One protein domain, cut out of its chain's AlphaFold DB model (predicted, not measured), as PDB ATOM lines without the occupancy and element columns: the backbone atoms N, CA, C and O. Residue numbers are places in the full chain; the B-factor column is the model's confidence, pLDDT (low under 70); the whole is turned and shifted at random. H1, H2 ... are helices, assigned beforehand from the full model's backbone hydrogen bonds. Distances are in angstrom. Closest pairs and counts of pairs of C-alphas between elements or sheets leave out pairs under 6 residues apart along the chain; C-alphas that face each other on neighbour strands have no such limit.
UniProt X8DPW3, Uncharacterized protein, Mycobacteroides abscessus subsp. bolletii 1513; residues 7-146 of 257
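AT A GLANCE: This is residues 7 to 146 of the 257 residues of an uncharacterized protein of Mycobacteroides abscessus subsp. bolletii 1513 (UniProt X8DPW3). This is a long, thin rod of helices: the long H2 packs side by side with H3 toward one end and with H4 farther along, while at the other end H5 folds back along H4 and the short H1 packs on both H4 and H5. The printed part has 140 residues with five named helices, H1 to H5 in order, and no named strand; the class is all helix, the packing mostly aligned. It is extended, with a radius of gyration of the C-alphas of 25.8 A and spans of 88 by 20 by 15 A.

HOW THE PARTS SIT: Start at H1, residues 11 to 19, which touches residues 103 to 111 alone of the hub H4, residues 85 to 112, at a steep tilt of 38 degrees; the closest C-alphas, Val 15 and Ala 110, are 4.5 A apart. H2, residues 23 to 54, is apart from H1 and touches H4 at a shallow tilt of 16 degrees, opposite ways, closest at C-alphas 30 and 93, 4.2 A. With residues 40 to 54 alone, H2 touches H3, residues 63 to 80, in a helical hairpin, closest at C-alphas 44 and 76, 4.8 A. H3 and H4 touch only at the corner, closest at C-alphas 79 and 86, 5.7 A. H4 and H5, residues 122 to 145, form a helical hairpin at 6 degrees, closest at C-alphas 106 and 140, 5.6 A. H1 touches H5 too, closest at C-alphas 11 and 129, 5.4 A. Each O i to N i+4 pair is within hydrogen-bond range in H1, H2 and H3; 22 of 24 are in H4 and 18 of 20 in H5.

IN THESE COORDINATES: Find C-alpha 11 at (42.871, 25.023, 53.766), where H1 begins. H2 spans 46.8 A, H4 40.7 A and H5 32.9 A, ending at C-alpha 145 at (26.091, 26.520, 38.536).

THE WHOLE: The C-alphas farthest apart, Asp 58 and Asp 121, are 88.2 A apart. The printed part has no cut and no long link. Residues 57 to 61, 140 and 142 to 146 have pLDDT under 70.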
ATOM      1  N   GLN A   7      34.938  30.673  51.493       73.50
ATOM      2  CA  GLN A   7      35.555  31.809  52.182       73.50
ATOM      3  C   GLN A   7      35.682  31.628  53.704       73.50
ATOM      4  O   GLN A   7      36.598  32.184  54.307       73.50
ATOM      5  N   SER A   8      34.816  30.827  54.335       78.31
ATOM      6  CA  SER A   8      34.853  30.576  55.784       78.31
ATOM      7  C   SER A   8      35.604  29.297  56.172       78.31
ATOM      8  O   SER A   8      35.808  29.046  57.358       78.31
ATOM      9  N   ARG A   9      36.048  28.490  55.198       79.88
ATOM     10  CA  ARG A   9      36.714  27.196  55.434       79.88
ATOM     11  C   ARG A   9      38.233  27.322  55.520       79.88
ATOM     12  O   ARG A   9      38.834  28.205  54.901       79.88
ATOM     13  N   SER A  10      38.851  26.417  56.279       80.62
ATOM     14  CA  SER A  10      40.309  26.285  56.365       80.62
ATOM     15  C   SER A  10      40.886  25.564  55.137       80.62
ATOM     16  O   SER A  10      40.164  24.860  54.433       80.62
ATOM     17  N   HIS A  11      42.194  25.703  54.885       80.38
ATOM     18  CA  HIS A  11      42.871  25.023  53.766       80.38
ATOM     19  C   HIS A  11      42.665  23.505  53.840       80.38
ATOM     20  O   HIS A  11      42.277  22.881  52.855       80.38
ATOM     21  N   ALA A  12      42.871  22.924  55.026       79.88
ATOM     22  CA  ALA A  12      42.719  21.491  55.264       79.88
ATOM     23  C   ALA A  12      41.282  21.007  55.011       79.88
ATOM     24  O   ALA A  12      41.096  19.962  54.390       79.88
ATOM     25  N   ASP A  13      40.270  21.787  55.405       81.75
ATOM     26  CA  ASP A  13      38.867  21.445  55.141       81.75
ATOM     27  C   ASP A  13      38.529  21.476  53.646       81.75
ATOM     28  O   ASP A  13      37.784  20.621  53.165       81.75
ATOM     29  N   ILE A  14      39.056  22.454  52.900       79.31
ATOM     30  CA  ILE A  14      38.826  22.580  51.453       79.31
ATOM     31  C   ILE A  14      39.477  21.405  50.723       79.31
ATOM     32  O   ILE A  14      38.802  20.694  49.982       79.31
ATOM     33  N   VAL A  15      40.761  21.149  50.985       80.56
ATOM     34  CA  VAL A  15      41.506  20.029  50.388       80.56
ATOM     35  C   VAL A  15      40.871  18.689  50.756       80.56
ATOM     36  O   VAL A  15      40.689  17.847  49.881       80.56
ATOM     37  N   GLY A  16      40.465  18.503  52.015       79.75
ATOM     38  CA  GLY A  16      39.791  17.287  52.469       79.75
ATOM     39  C   GLY A  16      38.456  17.050  51.760       79.75
ATOM     40  O   GLY A  16      38.184  15.937  51.314       79.75
ATOM     41  N   LYS A  17      37.638  18.095  51.588       81.44
ATOM     42  CA  LYS A  17      36.355  17.995  50.875       81.44
ATOM     43  C   LYS A  17      36.520  17.736  49.384       81.44
ATOM     44  O   LYS A  17      35.829  16.870  48.859       81.44
ATOM     45  N   LEU A  18      37.422  18.459  48.722       80.12
ATOM     46  CA  LEU A  18      37.684  18.290  47.293       80.12
ATOM     47  C   LEU A  18      38.347  16.937  46.997       80.12
ATOM     48  O   LEU A  18      37.997  16.286  46.021       80.12
ATOM     49  N   GLY A  19      39.245  16.470  47.866       76.31
ATOM     50  CA  GLY A  19      39.887  15.160  47.742       76.31
ATOM     51  C   GLY A  19      38.959  13.975  48.031       76.31
ATOM     52  O   GLY A  19      39.207  12.877  47.544       76.31
ATOM     53  N   ALA A  20      37.879  14.180  48.793       83.19
ATOM     54  CA  ALA A  20      36.876  13.152  49.079       83.19
ATOM     55  C   ALA A  20      35.788  13.023  47.993       83.19
ATOM     56  O   ALA A  20      34.893  12.178  48.120       83.19
ATOM     57  N   LEU A  21      35.826  13.853  46.944       80.75
ATOM     58  CA  LEU A  21      34.848  13.804  45.860       80.75
ATOM     59  C   LEU A  21      34.964  12.484  45.084       80.75
ATOM     60  O   LEU A  21      36.050  12.017  44.754       80.75
ATOM     61  N   LYS A  22      33.816  11.878  44.772       81.44
ATOM     62  CA  LYS A  22      33.738  10.584  44.078       81.44
ATOM     63  C   LYS A  22      33.289  10.761  42.631       81.44
ATOM     64  O   LYS A  22      32.140  10.471  42.301       81.44
ATOM     65  N   ALA A  23      34.199  11.221  41.775       81.69
ATOM     66  CA  ALA A  23      33.931  11.381  40.343       81.69
ATOM     67  C   ALA A  23      33.532  10.052  39.666       81.69
ATOM     68  O   ALA A  23      32.605  10.021  38.860       81.69
ATOM     69  N   ASP A  24      34.150   8.937  40.072       79.62
ATOM     70  CA  ASP A  24      33.876   7.601  39.518       79.62
ATOM     71  C   ASP A  24      32.418   7.161  39.694       79.62
ATOM     72  O   ASP A  24      31.854   6.495  38.823       79.62
ATOM     73  N   ASN A  25      31.774   7.570  40.793       84.81
ATOM     74  CA  ASN A  25      30.360   7.279  41.019       84.81
ATOM     75  C   ASN A  25      29.484   7.987  39.980       84.81
ATOM     76  O   ASN A  25      28.564   7.370  39.449       84.81
ATOM     77  N   ALA A  26      29.780   9.253  39.668       83.50
ATOM     78  CA  ALA A  26      29.038  10.024  38.673       83.50
ATOM     79  C   ALA A  26      29.218   9.437  37.266       83.50
ATOM     80  O   ALA A  26      28.227   9.229  36.567       83.50
ATOM     81  N   PHE A  27      30.442   9.054  36.884       81.56
ATOM     82  CA  PHE A  27      30.696   8.378  35.605       81.56
ATOM     83  C   PHE A  27      30.023   7.003  35.509       81.56
ATOM     84  O   PHE A  27      29.449   6.663  34.475       81.56
ATOM     85  N   THR A  28      30.033   6.218  36.589       89.00
ATOM     86  CA  THR A  28      29.342   4.916  36.636       89.00
ATOM     87  C   THR A  28      27.836   5.083  36.443       89.00
ATOM     88  O   THR A  28      27.204   4.349  35.676       89.00
ATOM     89  N   LEU A  29      27.253   6.084  37.104       86.00
ATOM     90  CA  LEU A  29      25.836   6.397  36.973       86.00
ATOM     91  C   LEU A  29      25.510   6.939  35.571       86.00
ATOM     92  O   LEU A  29      24.492   6.554  35.001       86.00
ATOM     93  N   ALA A  30      26.394   7.752  34.983       87.69
ATOM     94  CA  ALA A  30      26.267   8.227  33.607       87.69
ATOM     95  C   ALA A  30      26.210   7.057  32.612       87.69
ATOM     96  O   ALA A  30      25.290   6.994  31.802       87.69
ATOM     97  N   ASN A  31      27.127   6.090  32.729       88.31
ATOM     98  CA  ASN A  31      27.128   4.885  31.892       88.31
ATOM     99  C   ASN A  31      25.841   4.068  32.065       88.31
ATOM    100  O   ASN A  31      25.254   3.631  31.081       88.31
ATOM    101  N   THR A  32      25.345   3.936  33.300       91.88
ATOM    102  CA  THR A  32      24.075   3.239  33.571       91.88
ATOM    103  C   THR A  32      22.902   3.906  32.843       91.88
ATOM    104  O   THR A  32      22.071   3.228  32.242       91.88
ATOM    105  N   TRP A  33      22.834   5.239  32.855       90.00
ATOM    106  CA  TRP A  33      21.797   5.983  32.134       90.00
ATOM    107  C   TRP A  33      21.977   5.951  30.613       90.00
ATOM    108  O   TRP A  33      20.983   5.943  29.888       90.00
ATOM    109  N   SER A  34      23.219   5.862  30.130       89.81
ATOM    110  CA  SER A  34      23.521   5.611  28.718       89.81
ATOM    111  C   SER A  34      22.984   4.247  28.268       89.81
ATOM    112  O   SER A  34      22.274   4.166  27.267       89.81
ATOM    113  N   ASP A  35      23.195   3.196  29.066       91.69
ATOM    114  CA  ASP A  35      22.658   1.859  28.789       91.69
ATOM    115  C   ASP A  35      21.122   1.846  28.775       91.69
ATOM    116  O   ASP A  35      20.503   1.172  27.945       91.69
ATOM    117  N   VAL A  36      20.482   2.590  29.686       91.69
ATOM    118  CA  VAL A  36      19.019   2.757  29.704       91.69
ATOM    119  C   VAL A  36      18.539   3.444  28.426       91.69
ATOM    120  O   VAL A  36      17.585   2.967  27.812       91.69
ATOM    121  N   TYR A  37      19.205   4.518  27.996       88.75
ATOM    122  CA  TYR A  37      18.900   5.189  26.731       88.75
ATOM    123  C   TYR A  37      18.977   4.221  25.544       88.75
ATOM    124  O   TYR A  37      18.019   4.138  24.773       88.75
ATOM    125  N   THR A  38      20.060   3.447  25.423       89.25
ATOM    126  CA  THR A  38      20.226   2.468  24.338       89.25
ATOM    127  C   THR A  38      19.108   1.432  24.344       89.25
ATOM    128  O   THR A  38      18.478   1.216  23.313       89.25
ATOM    129  N   LYS A  39      18.777   0.857  25.507       91.62
ATOM    130  CA  LYS A  39      17.688  -0.130  25.616       91.62
ATOM    131  C   LYS A  39      16.325   0.449  25.234       91.62
ATOM    132  O   LYS A  39      15.534  -0.239  24.592       91.62
ATOM    133  N   LEU A  40      16.034   1.691  25.620       90.12
ATOM    134  CA  LEU A  40      14.781   2.360  25.254       90.12
ATOM    135  C   LEU A  40      14.729   2.694  23.755       90.12
ATOM    136  O   LEU A  40      13.677   2.556  23.134       90.12
ATOM    137  N   SER A  41      15.865   3.063  23.159       87.88
ATOM    138  CA  SER A  41      15.980   3.276  21.714       87.88
ATOM    139  C   SER A  41      15.793   1.969  20.929       87.88
ATOM    140  O   SER A  41      15.000   1.928  19.988       87.88
ATOM    141  N   ASP A  42      16.416   0.872  21.368       89.75
ATOM    142  CA  ASP A  42      16.236  -0.461  20.776       89.75
ATOM    143  C   ASP A  42      14.782  -0.952  20.895       89.75
ATOM    144  O   ASP A  42      14.242  -1.585  19.979       89.75
ATOM    145  N   ALA A  43      14.114  -0.633  22.010       87.88
ATOM    146  CA  ALA A  43      12.694  -0.910  22.187       87.88
ATOM    147  C   ALA A  43      11.844  -0.128  21.174       87.88
ATOM    148  O   ALA A  43      10.978  -0.725  20.536       87.88
ATOM    149  N   ALA A  44      12.121   1.163  20.955       88.69
ATOM    150  CA  ALA A  44      11.424   1.968  19.949       88.69
ATOM    151  C   ALA A  44      11.579   1.383  18.533       88.69
ATOM    152  O   ALA A  44      10.593   1.255  17.807       88.69
ATOM    153  N   VAL A  45      12.787   0.934  18.171       88.44
ATOM    154  CA  VAL A  45      13.044   0.225  16.902       88.44
ATOM    155  C   VAL A  45      12.242  -1.077  16.820       88.44
ATOM    156  O   VAL A  45      11.685  -1.406  15.773       88.44
ATOM    157  N   SER A  46      12.146  -1.821  17.923       89.62
ATOM    158  CA  SER A  46      11.369  -3.063  17.984       89.62
ATOM    159  C   SER A  46       9.868  -2.818  17.796       89.62
ATOM    160  O   SER A  46       9.235  -3.556  17.037       89.62
ATOM    161  N   TYR A  47       9.314  -1.764  18.409       87.44
ATOM    162  CA  TYR A  47       7.929  -1.330  18.181       87.44
ATOM    163  C   TYR A  47       7.697  -0.920  16.723       87.44
ATOM    164  O   TYR A  47       6.727  -1.377  16.120       87.44
ATOM    165  N   GLY A  48       8.613  -0.149  16.126       86.31
ATOM    166  CA  GLY A  48       8.548   0.225  14.709       86.31
ATOM    167  C   GLY A  48       8.536  -0.995  13.780       86.31
ATOM    168  O   GLY A  48       7.671  -1.111  12.912       86.31
ATOM    169  N   ASN A  49       9.420  -1.970  14.015       87.62
ATOM    170  CA  ASN A  49       9.462  -3.216  13.242       87.62
ATOM    171  C   ASN A  49       8.178  -4.050  13.388       87.62
ATOM    172  O   ASN A  49       7.686  -4.618  12.412       87.62
ATOM    173  N   ALA A  50       7.640  -4.159  14.605       85.44
ATOM    174  CA  ALA A  50       6.421  -4.916  14.866       85.44
ATOM    175  C   ALA A  50       5.187  -4.240  14.247       85.44
ATOM    176  O   ALA A  50       4.376  -4.917  13.617       85.44
ATOM    177  N   LYS A  51       5.102  -2.910  14.323       84.81
ATOM    178  CA  LYS A  51       4.121  -2.099  13.595       84.81
ATOM    179  C   LYS A  51       4.205  -2.322  12.086       84.81
ATOM    180  O   LYS A  51       3.172  -2.547  11.467       84.81
ATOM    181  N   SER A  52       5.403  -2.306  11.492       85.56
ATOM    182  CA  SER A  52       5.568  -2.572  10.055       85.56
ATOM    183  C   SER A  52       5.036  -3.947   9.655       85.56
ATOM    184  O   SER A  52       4.359  -4.043   8.640       85.56
ATOM    185  N   LYS A  53       5.270  -4.982  10.474       83.69
ATOM    186  CA  LYS A  53       4.741  -6.335  10.233       83.69
ATOM    187  C   LYS A  53       3.226  -6.433  10.409       83.69
ATOM    188  O   LYS A  53       2.574  -7.152   9.664       83.69
ATOM    189  N   LEU A  54       2.657  -5.739  11.397       79.31
ATOM    190  CA  LEU A  54       1.203  -5.693  11.601       79.31
ATOM    191  C   LEU A  54       0.483  -4.913  10.494       79.31
ATOM    192  O   LEU A  54      -0.677  -5.192  10.218       79.31
ATOM    193  N   ALA A  55       1.163  -3.954   9.865       79.50
ATOM    194  CA  ALA A  55       0.633  -3.172   8.752       79.50
ATOM    195  C   ALA A  55       0.656  -3.924   7.406       79.50
ATOM    196  O   ALA A  55       0.167  -3.386   6.411       79.50
ATOM    197  N   GLU A  56       1.234  -5.129   7.340       82.00
ATOM    198  CA  GLU A  56       1.234  -5.931   6.116       82.00
ATOM    199  C   GLU A  56      -0.201  -6.404   5.801       82.00
ATOM    200  O   GLU A  56      -0.806  -7.106   6.616       82.00
ATOM    201  N   PRO A  57      -0.756  -6.041   4.624       65.50
ATOM    202  CA  PRO A  57      -2.191  -6.133   4.325       65.50
ATOM    203  C   PRO A  57      -2.769  -7.555   4.353       65.50
ATOM    204  O   PRO A  57      -3.981  -7.711   4.490       65.50
ATOM    205  N   ASP A  58      -1.916  -8.579   4.287       67.00
ATOM    206  CA  ASP A  58      -2.311  -9.989   4.235       67.00
ATOM    207  C   ASP A  58      -1.969 -10.773   5.517       67.00
ATOM    208  O   ASP A  58      -2.263 -11.967   5.602       67.00
ATOM    209  N   PHE A  59      -1.333 -10.143   6.516       60.66
ATOM    210  CA  PHE A  59      -0.802 -10.863   7.682       60.66
ATOM    211  C   PHE A  59      -1.789 -10.897   8.861       60.66
ATOM    212  O   PHE A  59      -1.959 -11.944   9.488       60.66
ATOM    213  N   TRP A  60      -2.487  -9.789   9.142       63.62
ATOM    214  CA  TRP A  60      -3.496  -9.717  10.205       63.62
ATOM    215  C   TRP A  60      -4.652  -8.787   9.814       63.62
ATOM    216  O   TRP A  60      -4.460  -7.585   9.670       63.62
ATOM    217  N   THR A  61      -5.871  -9.319   9.691       67.19
ATOM    218  CA  THR A  61      -7.084  -8.518   9.451       67.19
ATOM    219  C   THR A  61      -8.064  -8.657  10.621       67.19
ATOM    220  O   THR A  61      -8.276  -9.753  11.143       67.19
ATOM    221  N   GLY A  62      -8.639  -7.537  11.081       72.62
ATOM    222  CA  GLY A  62      -9.612  -7.484  12.184       72.62
ATOM    223  C   GLY A  62      -9.290  -6.449  13.273       72.62
ATOM    224  O   GLY A  62      -8.208  -5.870  13.308       72.62
ATOM    225  N   LYS A  63     -10.228  -6.251  14.213       77.75
ATOM    226  CA  LYS A  63     -10.152  -5.201  15.256       77.75
ATOM    227  C   LYS A  63      -9.002  -5.365  16.260       77.75
ATOM    228  O   LYS A  63      -8.510  -4.379  16.794       77.75
ATOM    229  N   GLY A  64      -8.595  -6.600  16.561       79.56
ATOM    230  CA  GLY A  64      -7.492  -6.873  17.495       79.56
ATOM    231  C   GLY A  64      -6.131  -6.403  16.959       79.56
ATOM    232  O   GLY A  64      -5.445  -5.645  17.639       79.56
ATOM    233  N   PRO A  65      -5.755  -6.803  15.732       80.38
ATOM    234  CA  PRO A  65      -4.562  -6.301  15.047       80.38
ATOM    235  C   PRO A  65      -4.518  -4.779  14.876       80.38
ATOM    236  O   PRO A  65      -3.466  -4.184  15.088       80.38
ATOM    237  N   GLU A  66      -5.650  -4.142  14.557       79.44
ATOM    238  CA  GLU A  66      -5.751  -2.676  14.476       79.44
ATOM    239  C   GLU A  66      -5.442  -2.007  15.825       79.44
ATOM    240  O   GLU A  66      -4.639  -1.077  15.877       79.44
ATOM    241  N   ALA A  67      -6.005  -2.517  16.927       84.44
ATOM    242  CA  ALA A  67      -5.709  -2.016  18.270       84.44
ATOM    243  C   ALA A  67      -4.234  -2.228  18.663       84.44
ATOM    244  O   ALA A  67      -3.614  -1.351  19.262       84.44
ATOM    245  N   ALA A  68      -3.644  -3.370  18.292       83.19
ATOM    246  CA  ALA A  68      -2.225  -3.629  18.523       83.19
ATOM    247  C   ALA A  68      -1.328  -2.664  17.728       83.19
ATOM    248  O   ALA A  68      -0.316  -2.195  18.249       83.19
ATOM    249  N   LEU A  69      -1.695  -2.347  16.484       85.19
ATOM    250  CA  LEU A  69      -0.968  -1.406  15.632       85.19
ATOM    251  C   LEU A  69      -1.015   0.026  16.188       85.19
ATOM    252  O   LEU A  69       0.001   0.729  16.146       85.19
ATOM    253  N   ASP A  70      -2.158   0.438  16.734       86.62
ATOM    254  CA  ASP A  70      -2.328   1.739  17.388       86.62
ATOM    255  C   ASP A  70      -1.481   1.851  18.669       86.62
ATOM    256  O   ASP A  70      -0.708   2.801  18.829       86.62
ATOM    257  N   GLU A  71      -1.513   0.826  19.527       87.62
ATOM    258  CA  GLU A  71      -0.694   0.770  20.746       87.62
ATOM    259  C   GLU A  71       0.810   0.800  20.418       87.62
ATOM    260  O   GLU A  71       1.566   1.585  20.996       87.62
ATOM    261  N   MET A  72       1.264   0.006  19.439       86.19
ATOM    262  CA  MET A  72       2.672  -0.010  19.012       86.19
ATOM    263  C   MET A  72       3.114   1.349  18.459       86.19
ATOM    264  O   MET A  72       4.216   1.808  18.756       86.19
ATOM    265  N   THR A  73       2.250   2.007  17.681       87.44
ATOM    266  CA  THR A  73       2.504   3.353  17.147       87.44
ATOM    267  C   THR A  73       2.606   4.383  18.269       87.44
ATOM    268  O   THR A  73       3.491   5.243  18.243       87.44
ATOM    269  N   THR A  74       1.734   4.282  19.270       90.12
ATOM    270  CA  THR A  74       1.740   5.158  20.443       90.12
ATOM    271  C   THR A  74       3.032   4.989  21.243       90.12
ATOM    272  O   THR A  74       3.718   5.977  21.505       90.12
ATOM    273  N   LYS A  75       3.439   3.748  21.540       86.81
ATOM    274  CA  LYS A  75       4.674   3.459  22.291       86.81
ATOM    275  C   LYS A  75       5.943   3.854  21.538       86.81
ATOM    276  O   LYS A  75       6.842   4.446  22.134       86.81
ATOM    277  N   GLU A  76       6.008   3.597  20.231       88.12
ATOM    278  CA  GLU A  76       7.097   4.074  19.367       88.12
ATOM    279  C   GLU A  76       7.232   5.604  19.446       88.12
ATOM    280  O   GLU A  76       8.330   6.132  19.642       88.12
ATOM    281  N   ARG A  77       6.109   6.325  19.335       86.88
ATOM    282  CA  ARG A  77       6.080   7.790  19.390       86.88
ATOM    283  C   ARG A  77       6.498   8.325  20.761       86.88
ATOM    284  O   ARG A  77       7.269   9.280  20.816       86.88
ATOM    285  N   GLU A  78       6.009   7.732  21.849       87.56
ATOM    286  CA  GLU A  78       6.390   8.104  23.218       87.56
ATOM    287  C   GLU A  78       7.905   7.983  23.426       87.56
ATOM    288  O   GLU A  78       8.540   8.920  23.917       87.56
ATOM    289  N   LEU A  79       8.500   6.861  23.007       86.56
ATOM    290  CA  LEU A  79       9.926   6.592  23.196       86.56
ATOM    291  C   LEU A  79      10.837   7.445  22.307       86.56
ATOM    292  O   LEU A  79      11.942   7.774  22.742       86.56
ATOM    293  N   ASN A  80      10.390   7.810  21.102       83.69
ATOM    294  CA  ASN A  80      11.155   8.636  20.161       83.69
ATOM    295  C   ASN A  80      10.965  10.147  20.362       83.69
ATOM    296  O   ASN A  80      11.631  10.936  19.699       83.69
ATOM    297  N   SER A  81      10.048  10.567  21.235       85.06
ATOM    298  CA  SER A  81       9.826  11.989  21.495       85.06
ATOM    299  C   SER A  81      11.011  12.643  22.222       85.06
ATOM    300  O   SER A  81      11.641  12.032  23.087       85.06
ATOM    301  N   ASP A  82      11.275  13.922  21.930       75.62
ATOM    302  CA  ASP A  82      12.368  14.709  22.541       75.62
ATOM    303  C   ASP A  82      12.183  14.945  24.059       75.62
ATOM    304  O   ASP A  82      13.132  15.231  24.805       75.62
ATOM    305  N   SER A  83      10.948  14.777  24.537       77.19
ATOM    306  CA  SER A  83      10.554  14.780  25.951       77.19
ATOM    307  C   SER A  83      10.287  13.371  26.512       77.19
ATOM    308  O   SER A  83       9.933  13.222  27.690       77.19
ATOM    309  N   GLY A  84      10.481  12.341  25.688       79.38
ATOM    310  CA  GLY A  84      10.258  10.939  26.002       79.38
ATOM    311  C   GLY A  84      11.280  10.374  26.980       79.38
ATOM    312  O   GLY A  84      12.338  10.954  27.239       79.38
ATOM    313  N   THR A  85      10.965   9.205  27.538       82.06
ATOM    314  CA  THR A  85      11.800   8.548  28.556       82.06
ATOM    315  C   THR A  85      13.215   8.264  28.044       82.06
ATOM    316  O   THR A  85      14.173   8.431  28.796       82.06
ATOM    317  N   SER A  86      13.369   7.927  26.757       83.00
ATOM    318  CA  SER A  86      14.677   7.740  26.114       83.00
ATOM    319  C   SER A  86      15.476   9.045  26.117       83.00
ATOM    320  O   SER A  86      16.576   9.101  26.662       83.00
ATOM    321  N   ALA A  87      14.906  10.132  25.593       82.62
ATOM    322  CA  ALA A  87      15.573  11.432  25.547       82.62
ATOM    323  C   ALA A  87      15.969  11.934  26.949       82.62
ATOM    324  O   ALA A  87      17.076  12.442  27.142       82.62
ATOM    325  N   LYS A  88      15.113  11.719  27.958       86.00
ATOM    326  CA  LYS A  88      15.419  12.024  29.367       86.00
ATOM    327  C   LYS A  88      16.599  11.209  29.901       86.00
ATOM    328  O   LYS A  88      17.474  11.784  30.544       86.00
ATOM    329  N   ALA A  89      16.661   9.910  29.603       86.38
ATOM    330  CA  ALA A  89      17.794   9.062  29.979       86.38
ATOM    331  C   ALA A  89      19.113   9.552  29.350       86.38
ATOM    332  O   ALA A  89      20.126   9.654  30.042       86.38
ATOM    333  N   GLY A  90      19.090   9.959  28.075       83.94
ATOM    334  CA  GLY A  90      20.252  10.550  27.401       83.94
ATOM    335  C   GLY A  90      20.695  11.886  28.019       83.94
ATOM    336  O   GLY A  90      21.885  12.095  28.280       83.94
ATOM    337  N   LYS A  91      19.738  12.771  28.334       85.19
ATOM    338  CA  LYS A  91      19.989  14.036  29.051       85.19
ATOM    339  C   LYS A  91      20.611  13.773  30.435       85.19
ATOM    340  O   LYS A  91      21.557  14.461  30.816       85.19
ATOM    341  N   MET A  92      20.168  12.727  31.142       84.75
ATOM    342  CA  MET A  92      20.694  12.343  32.463       84.75
ATOM    343  C   MET A  92      22.103  11.779  32.400       84.75
ATOM    344  O   MET A  92      22.962  12.200  33.171       84.75
ATOM    345  N   SER A  93      22.371  10.906  31.429       86.62
ATOM    346  CA  SER A  93      23.727  10.442  31.133       86.62
ATOM    347  C   SER A  93      24.674  11.615  30.867       86.62
ATOM    348  O   SER A  93      25.795  11.621  31.368       86.62
ATOM    349  N   THR A  94      24.230  12.614  30.101       84.06
ATOM    350  CA  THR A  94      25.058  13.771  29.730       84.06
ATOM    351  C   THR A  94      25.357  14.660  30.935       84.06
ATOM    352  O   THR A  94      26.512  15.019  31.156       84.06
ATOM    353  N   ALA A  95      24.340  14.979  31.739       84.00
ATOM    354  CA  ALA A  95      24.504  15.792  32.942       84.00
ATOM    355  C   ALA A  95      25.435  15.117  33.962       84.00
ATOM    356  O   ALA A  95      26.360  15.749  34.461       84.00
ATOM    357  N   LEU A  96      25.261  13.812  34.203       84.75
ATOM    358  CA  LEU A  96      26.111  13.056  35.128       84.75
ATOM    359  C   LEU A  96      27.561  12.951  34.645       84.75
ATOM    360  O   LEU A  96      28.479  12.954  35.461       84.75
ATOM    361  N   PHE A  97      27.782  12.882  33.331       83.81
ATOM    362  CA  PHE A  97      29.131  12.914  32.770       83.81
ATOM    363  C   PHE A  97      29.799  14.278  32.992       83.81
ATOM    364  O   PHE A  97      30.952  14.341  33.412       83.81
ATOM    365  N   GLN A  98      29.063  15.372  32.769       82.50
ATOM    366  CA  GLN A  98      29.537  16.729  33.059       82.50
ATOM    367  C   GLN A  98      29.841  16.910  34.551       82.50
ATOM    368  O   GLN A  98      30.886  17.457  34.898       82.50
ATOM    369  N   ASP A  99      28.983  16.396  35.433       79.88
ATOM    370  CA  ASP A  99      29.219  16.426  36.876       79.88
ATOM    371  C   ASP A  99      30.450  15.593  37.260       79.88
ATOM    372  O   ASP A  99      31.274  16.045  38.051       79.88
ATOM    373  N   GLY A 100      30.639  14.414  36.658       80.88
ATOM    374  CA  GLY A 100      31.839  13.596  36.848       80.88
ATOM    375  C   GLY A 100      33.128  14.337  36.483       80.88
ATOM    376  O   GLY A 100      34.092  14.308  37.251       80.88
ATOM    377  N   GLU A 101      33.136  15.068  35.367       82.88
ATOM    378  CA  GLU A 101      34.272  15.901  34.953       82.88
ATOM    379  C   GLU A 101      34.558  17.024  35.954       82.88
ATOM    380  O   GLU A 101      35.707  17.219  36.356       82.88
ATOM    381  N   VAL A 102      33.519  17.718  36.419       81.56
ATOM    382  CA  VAL A 102      33.654  18.786  37.418       81.56
ATOM    383  C   VAL A 102      34.201  18.241  38.739       81.56
ATOM    384  O   VAL A 102      35.143  18.805  39.299       81.56
ATOM    385  N   LEU A 103      33.685  17.104  39.212       82.25
ATOM    386  CA  LEU A 103      34.170  16.435  40.423       82.25
ATOM    387  C   LEU A 103      35.621  15.952  40.272       82.25
ATOM    388  O   LEU A 103      36.417  16.087  41.204       82.25
ATOM    389  N   SER A 104      35.989  15.426  39.101       82.00
ATOM    390  CA  SER A 104      37.349  14.967  38.790       82.00
ATOM    391  C   SER A 104      38.343  16.131  38.779       82.00
ATOM    392  O   SER A 104      39.388  16.070  39.430       82.00
ATOM    393  N   GLN A 105      38.000  17.231  38.107       78.31
ATOM    394  CA  GLN A 105      38.820  18.445  38.067       78.31
ATOM    395  C   GLN A 105      38.954  19.079  39.453       78.31
ATOM    396  O   GLN A 105      40.054  19.449  39.859       78.31
ATOM    397  N   SER A 106      37.863  19.110  40.218       77.06
ATOM    398  CA  SER A 106      37.847  19.585  41.602       77.06
ATOM    399  C   SER A 106      38.743  18.742  42.514       77.06
ATOM    400  O   SER A 106      39.495  19.287  43.319       77.06
ATOM    401  N   SER A 107      38.760  17.418  42.335       80.38
ATOM    402  CA  SER A 107      39.649  16.516  43.085       80.38
ATOM    403  C   SER A 107      41.132  16.784  42.805       80.38
ATOM    404  O   SER A 107      41.975  16.631  43.689       80.38
ATOM    405  N   ARG A 108      41.476  17.240  41.593       78.56
ATOM    406  CA  ARG A 108      42.855  17.619  41.243       78.56
ATOM    407  C   ARG A 108      43.316  18.892  41.948       78.56
ATOM    408  O   ARG A 108      44.511  19.030  42.179       78.56
ATOM    409  N   VAL A 109      42.406  19.781  42.355       77.88
ATOM    410  CA  VAL A 109      42.755  20.968  43.162       77.88
ATOM    411  C   VAL A 109      43.356  20.547  44.499       77.88
ATOM    412  O   VAL A 109      44.374  21.097  44.910       77.88
ATOM    413  N   ALA A 110      42.796  19.516  45.137       75.62
ATOM    414  CA  ALA A 110      43.344  18.961  46.374       75.62
ATOM    415  C   ALA A 110      44.755  18.372  46.184       75.62
ATOM    416  O   ALA A 110      45.581  18.449  47.089       75.62
ATOM    417  N   GLN A 111      45.048  17.820  45.002       74.44
ATOM    418  CA  GLN A 111      46.378  17.300  44.658       74.44
ATOM    419  C   GLN A 111      47.376  18.417  44.316       74.44
ATOM    420  O   GLN A 111      48.553  18.307  44.645       74.44
ATOM    421  N   ALA A 112      46.915  19.486  43.660       76.44
ATOM    422  CA  ALA A 112      47.742  20.622  43.257       76.44
ATOM    423  C   ALA A 112      48.068  21.576  44.421       76.44
ATOM    424  O   ALA A 112      49.114  22.222  44.401       76.44
ATOM    425  N   TYR A 113      47.201  21.643  45.435       76.06
ATOM    426  CA  TYR A 113      47.351  22.499  46.615       76.06
ATOM    427  C   TYR A 113      47.319  21.675  47.912       76.06
ATOM    428  O   TYR A 113      46.379  21.819  48.702       76.06
ATOM    429  N   PRO A 114      48.324  20.815  48.167       75.19
ATOM    430  CA  PRO A 114      48.394  20.060  49.414       75.19
ATOM    431  C   PRO A 114      48.461  21.000  50.624       75.19
ATOM    432  O   PRO A 114      48.861  22.162  50.512       75.19
ATOM    433  N   VAL A 115      48.052  20.497  51.792       76.31
ATOM    434  CA  VAL A 115      48.117  21.266  53.041       76.31
ATOM    435  C   VAL A 115      49.579  21.650  53.311       76.31
ATOM    436  O   VAL A 115      50.428  20.754  53.346       76.31
ATOM    437  N   PRO A 116      49.898  22.948  53.477       75.19
ATOM    438  CA  PRO A 116      51.260  23.381  53.760       75.19
ATOM    439  C   PRO A 116      51.731  22.799  55.100       75.19
ATOM    440  O   PRO A 116      50.931  22.773  56.041       75.19
ATOM    441  N   PRO A 117      52.998  22.370  55.229       74.81
ATOM    442  CA  PRO A 117      53.518  21.932  56.515       74.81
ATOM    443  C   PRO A 117      53.513  23.079  57.541       74.81
ATOM    444  O   PRO A 117      53.505  24.266  57.192       74.81
ATOM    445  N   ASP A 118      53.478  22.722  58.826       70.31
ATOM    446  CA  ASP A 118      53.250  23.671  59.923       70.31
ATOM    447  C   ASP A 118      54.323  24.766  60.031       70.31
ATOM    448  O   ASP A 118      54.031  25.854  60.533       70.31
ATOM    449  N   ASP A 119      55.516  24.526  59.491       76.94
ATOM    450  CA  ASP A 119      56.650  25.453  59.421       76.94
ATOM    451  C   ASP A 119      56.556  26.488  58.283       76.94
ATOM    452  O   ASP A 119      57.371  27.411  58.228       76.94
ATOM    453  N   THR A 120      55.551  26.388  57.406       80.19
ATOM    454  CA  THR A 120      55.338  27.353  56.314       80.19
ATOM    455  C   THR A 120      55.032  28.745  56.872       80.19
ATOM    456  O   THR A 120      54.233  28.900  57.807       80.19
ATOM    457  N   ASP A 121      55.629  29.774  56.270       82.88
ATOM    458  CA  ASP A 121      55.449  31.161  56.682       82.88
ATOM    459  C   ASP A 121      53.984  31.630  56.550       82.88
ATOM    460  O   ASP A 121      53.199  31.134  55.734       82.88
ATOM    461  N   ALA A 122      53.589  32.578  57.406       78.81
ATOM    462  CA  ALA A 122      52.195  33.008  57.530       78.81
ATOM    463  C   ALA A 122      51.644  33.657  56.248       78.81
ATOM    464  O   ALA A 122      50.453  33.515  55.957       78.81
ATOM    465  N   ASP A 123      52.494  34.333  55.477       80.88
ATOM    466  CA  ASP A 123      52.098  34.997  54.235       80.88
ATOM    467  C   ASP A 123      51.899  33.976  53.105       80.88
ATOM    468  O   ASP A 123      50.892  34.029  52.394       80.88
ATOM    469  N   SER A 124      52.766  32.967  53.005       75.31
ATOM    470  CA  SER A 124      52.599  31.826  52.100       75.31
ATOM    471  C   SER A 124      51.362  31.000  52.442       75.31
ATOM    472  O   SER A 124      50.612  30.637  51.534       75.31
ATOM    473  N   LYS A 125      51.075  30.760  53.731       76.31
ATOM    474  CA  LYS A 125      49.836  30.085  54.164       76.31
ATOM    475  C   LYS A 125      48.587  30.859  53.731       76.31
ATOM    476  O   LYS A 125      47.646  30.252  53.223       76.31
ATOM    477  N   LYS A 126      48.576  32.190  53.879       80.12
ATOM    478  CA  LYS A 126      47.463  33.040  53.411       80.12
ATOM    479  C   LYS A 126      47.308  32.996  51.892       80.12
ATOM    480  O   LYS A 126      46.202  32.781  51.408       80.12
ATOM    481  N   LYS A 127      48.408  33.124  51.147       80.94
ATOM    482  CA  LYS A 127      48.397  33.086  49.679       80.94
ATOM    483  C   LYS A 127      47.896  31.743  49.137       80.94
ATOM    484  O   LYS A 127      47.120  31.719  48.185       80.94
ATOM    485  N   LEU A 128      48.308  30.633  49.748       78.19
ATOM    486  CA  LEU A 128      47.852  29.289  49.376       78.19
ATOM    487  C   LEU A 128      46.375  29.062  49.729       78.19
ATOM    488  O   LEU A 128      45.649  28.473  48.930       78.19
ATOM    489  N   LEU A 129      45.910  29.590  50.864       79.69
ATOM    490  CA  LEU A 129      44.501  29.546  51.252       79.69
ATOM    491  C   LEU A 129      43.609  30.353  50.294       79.69
ATOM    492  O   LEU A 129      42.539  29.890  49.906       79.69
ATOM    493  N   GLU A 130      44.034  31.550  49.892       81.38
ATOM    494  CA  GLU A 130      43.310  32.353  48.901       81.38
ATOM    495  C   GLU A 130      43.286  31.668  47.531       81.38
ATOM    496  O   GLU A 130      42.231  31.605  46.897       81.38
ATOM    497  N   ALA A 131      44.412  31.083  47.109       80.50
ATOM    498  CA  ALA A 131      44.501  30.339  45.857       80.50
ATOM    499  C   ALA A 131      43.580  29.108  45.846       80.50
ATOM    500  O   ALA A 131      42.829  28.925  44.890       80.50
ATOM    501  N   VAL A 132      43.571  28.298  46.914       78.69
ATOM    502  CA  VAL A 132      42.715  27.100  46.976       78.69
ATOM    503  C   VAL A 132      41.230  27.466  47.049       78.69
ATOM    504  O   VAL A 132      40.405  26.766  46.470       78.69
ATOM    505  N   ARG A 133      40.871  28.587  47.693       80.56
ATOM    506  CA  ARG A 133      39.493  29.111  47.712       80.56
ATOM    507  C   ARG A 133      39.039  29.590  46.338       80.56
ATOM    508  O   ARG A 133      37.943  29.238  45.910       80.56
ATOM    509  N   ALA A 134      39.871  30.378  45.657       79.19
ATOM    510  CA  ALA A 134      39.573  30.865  44.315       79.19
ATOM    511  C   ALA A 134      39.424  29.699  43.329       79.19
ATOM    512  O   ALA A 134      38.490  29.675  42.528       79.19
ATOM    513  N   GLU A 135      40.299  28.699  43.433       75.62
ATOM    514  CA  GLU A 135      40.272  27.542  42.549       75.62
ATOM    515  C   GLU A 135      39.111  26.588  42.871       75.62
ATOM    516  O   GLU A 135      38.475  26.088  41.946       75.62
ATOM    517  N   ALA A 136      38.748  26.409  44.147       76.19
ATOM    518  CA  ALA A 136      37.535  25.686  44.541       76.19
ATOM    519  C   ALA A 136      36.273  26.356  43.974       76.19
ATOM    520  O   ALA A 136      35.456  25.692  43.341       76.19
ATOM    521  N   GLN A 137      36.145  27.680  44.109       77.19
ATOM    522  CA  GLN A 137      35.024  28.425  43.531       77.19
ATOM    523  C   GLN A 137      34.965  28.242  42.006       77.19
ATOM    524  O   GLN A 137      33.903  27.973  41.451       77.19
ATOM    525  N   ARG A 138      36.113  28.360  41.328       76.31
ATOM    526  CA  ARG A 138      36.208  28.323  39.863       76.31
ATOM    527  C   ARG A 138      35.992  26.933  39.270       76.31
ATOM    528  O   ARG A 138      35.455  26.840  38.170       76.31
ATOM    529  N   LEU A 139      36.457  25.876  39.937       75.38
ATOM    530  CA  LEU A 139      36.437  24.509  39.402       75.38
ATOM    531  C   LEU A 139      35.318  23.634  39.956       75.38
ATOM    532  O   LEU A 139      34.947  22.684  39.276       75.38
ATOM    533  N   TYR A 140      34.768  23.950  41.127       66.38
ATOM    534  CA  TYR A 140      33.647  23.213  41.709       66.38
ATOM    535  C   TYR A 140      32.342  23.992  41.559       66.38
ATOM    536  O   TYR A 140      31.426  23.548  40.877       66.38
ATOM    537  N   THR A 141      32.267  25.190  42.132       72.31
ATOM    538  CA  THR A 141      31.001  25.925  42.246       72.31
ATOM    539  C   THR A 141      30.542  26.516  40.914       72.31
ATOM    540  O   THR A 141      29.436  26.231  40.464       72.31
ATOM    541  N   SER A 142      31.394  27.279  40.220       68.12
ATOM    542  CA  SER A 142      31.020  27.918  38.947       68.12
ATOM    543  C   SER A 142      30.611  26.924  37.849       68.12
ATOM    544  O   SER A 142      29.637  27.193  37.146       68.12
ATOM    545  N   PRO A 143      31.278  25.764  37.681       62.12
ATOM    546  CA  PRO A 143      30.862  24.777  36.692       62.12
ATOM    547  C   PRO A 143      29.622  23.983  37.113       62.12
ATOM    548  O   PRO A 143      28.915  23.503  36.233       62.12
ATOM    549  N   LEU A 144      29.339  23.827  38.414       62.31
ATOM    550  CA  LEU A 144      28.082  23.237  38.905       62.31
ATOM    551  C   LEU A 144      26.887  24.185  38.735       62.31
ATOM    552  O   LEU A 144      25.776  23.720  38.499       62.31
ATOM    553  N   GLU A 145      27.114  25.499  38.796       65.56
ATOM    554  CA  GLU A 145      26.091  26.520  38.536       65.56
ATOM    555  C   GLU A 145      25.826  26.765  37.038       65.56
ATOM    556  O   GLU A 145      24.797  27.339  36.683       65.56
ATOM    557  N   ALA A 146      26.736  26.349  36.150       61.12
ATOM    558  CA  ALA A 146      26.583  26.527  34.708       61.12
ATOM    559  C   ALA A 146      25.411  25.706  34.135       61.12
ATOM    560  O   ALA A 146      25.159  24.580  34.575       61.12
TER     561      ALA A 146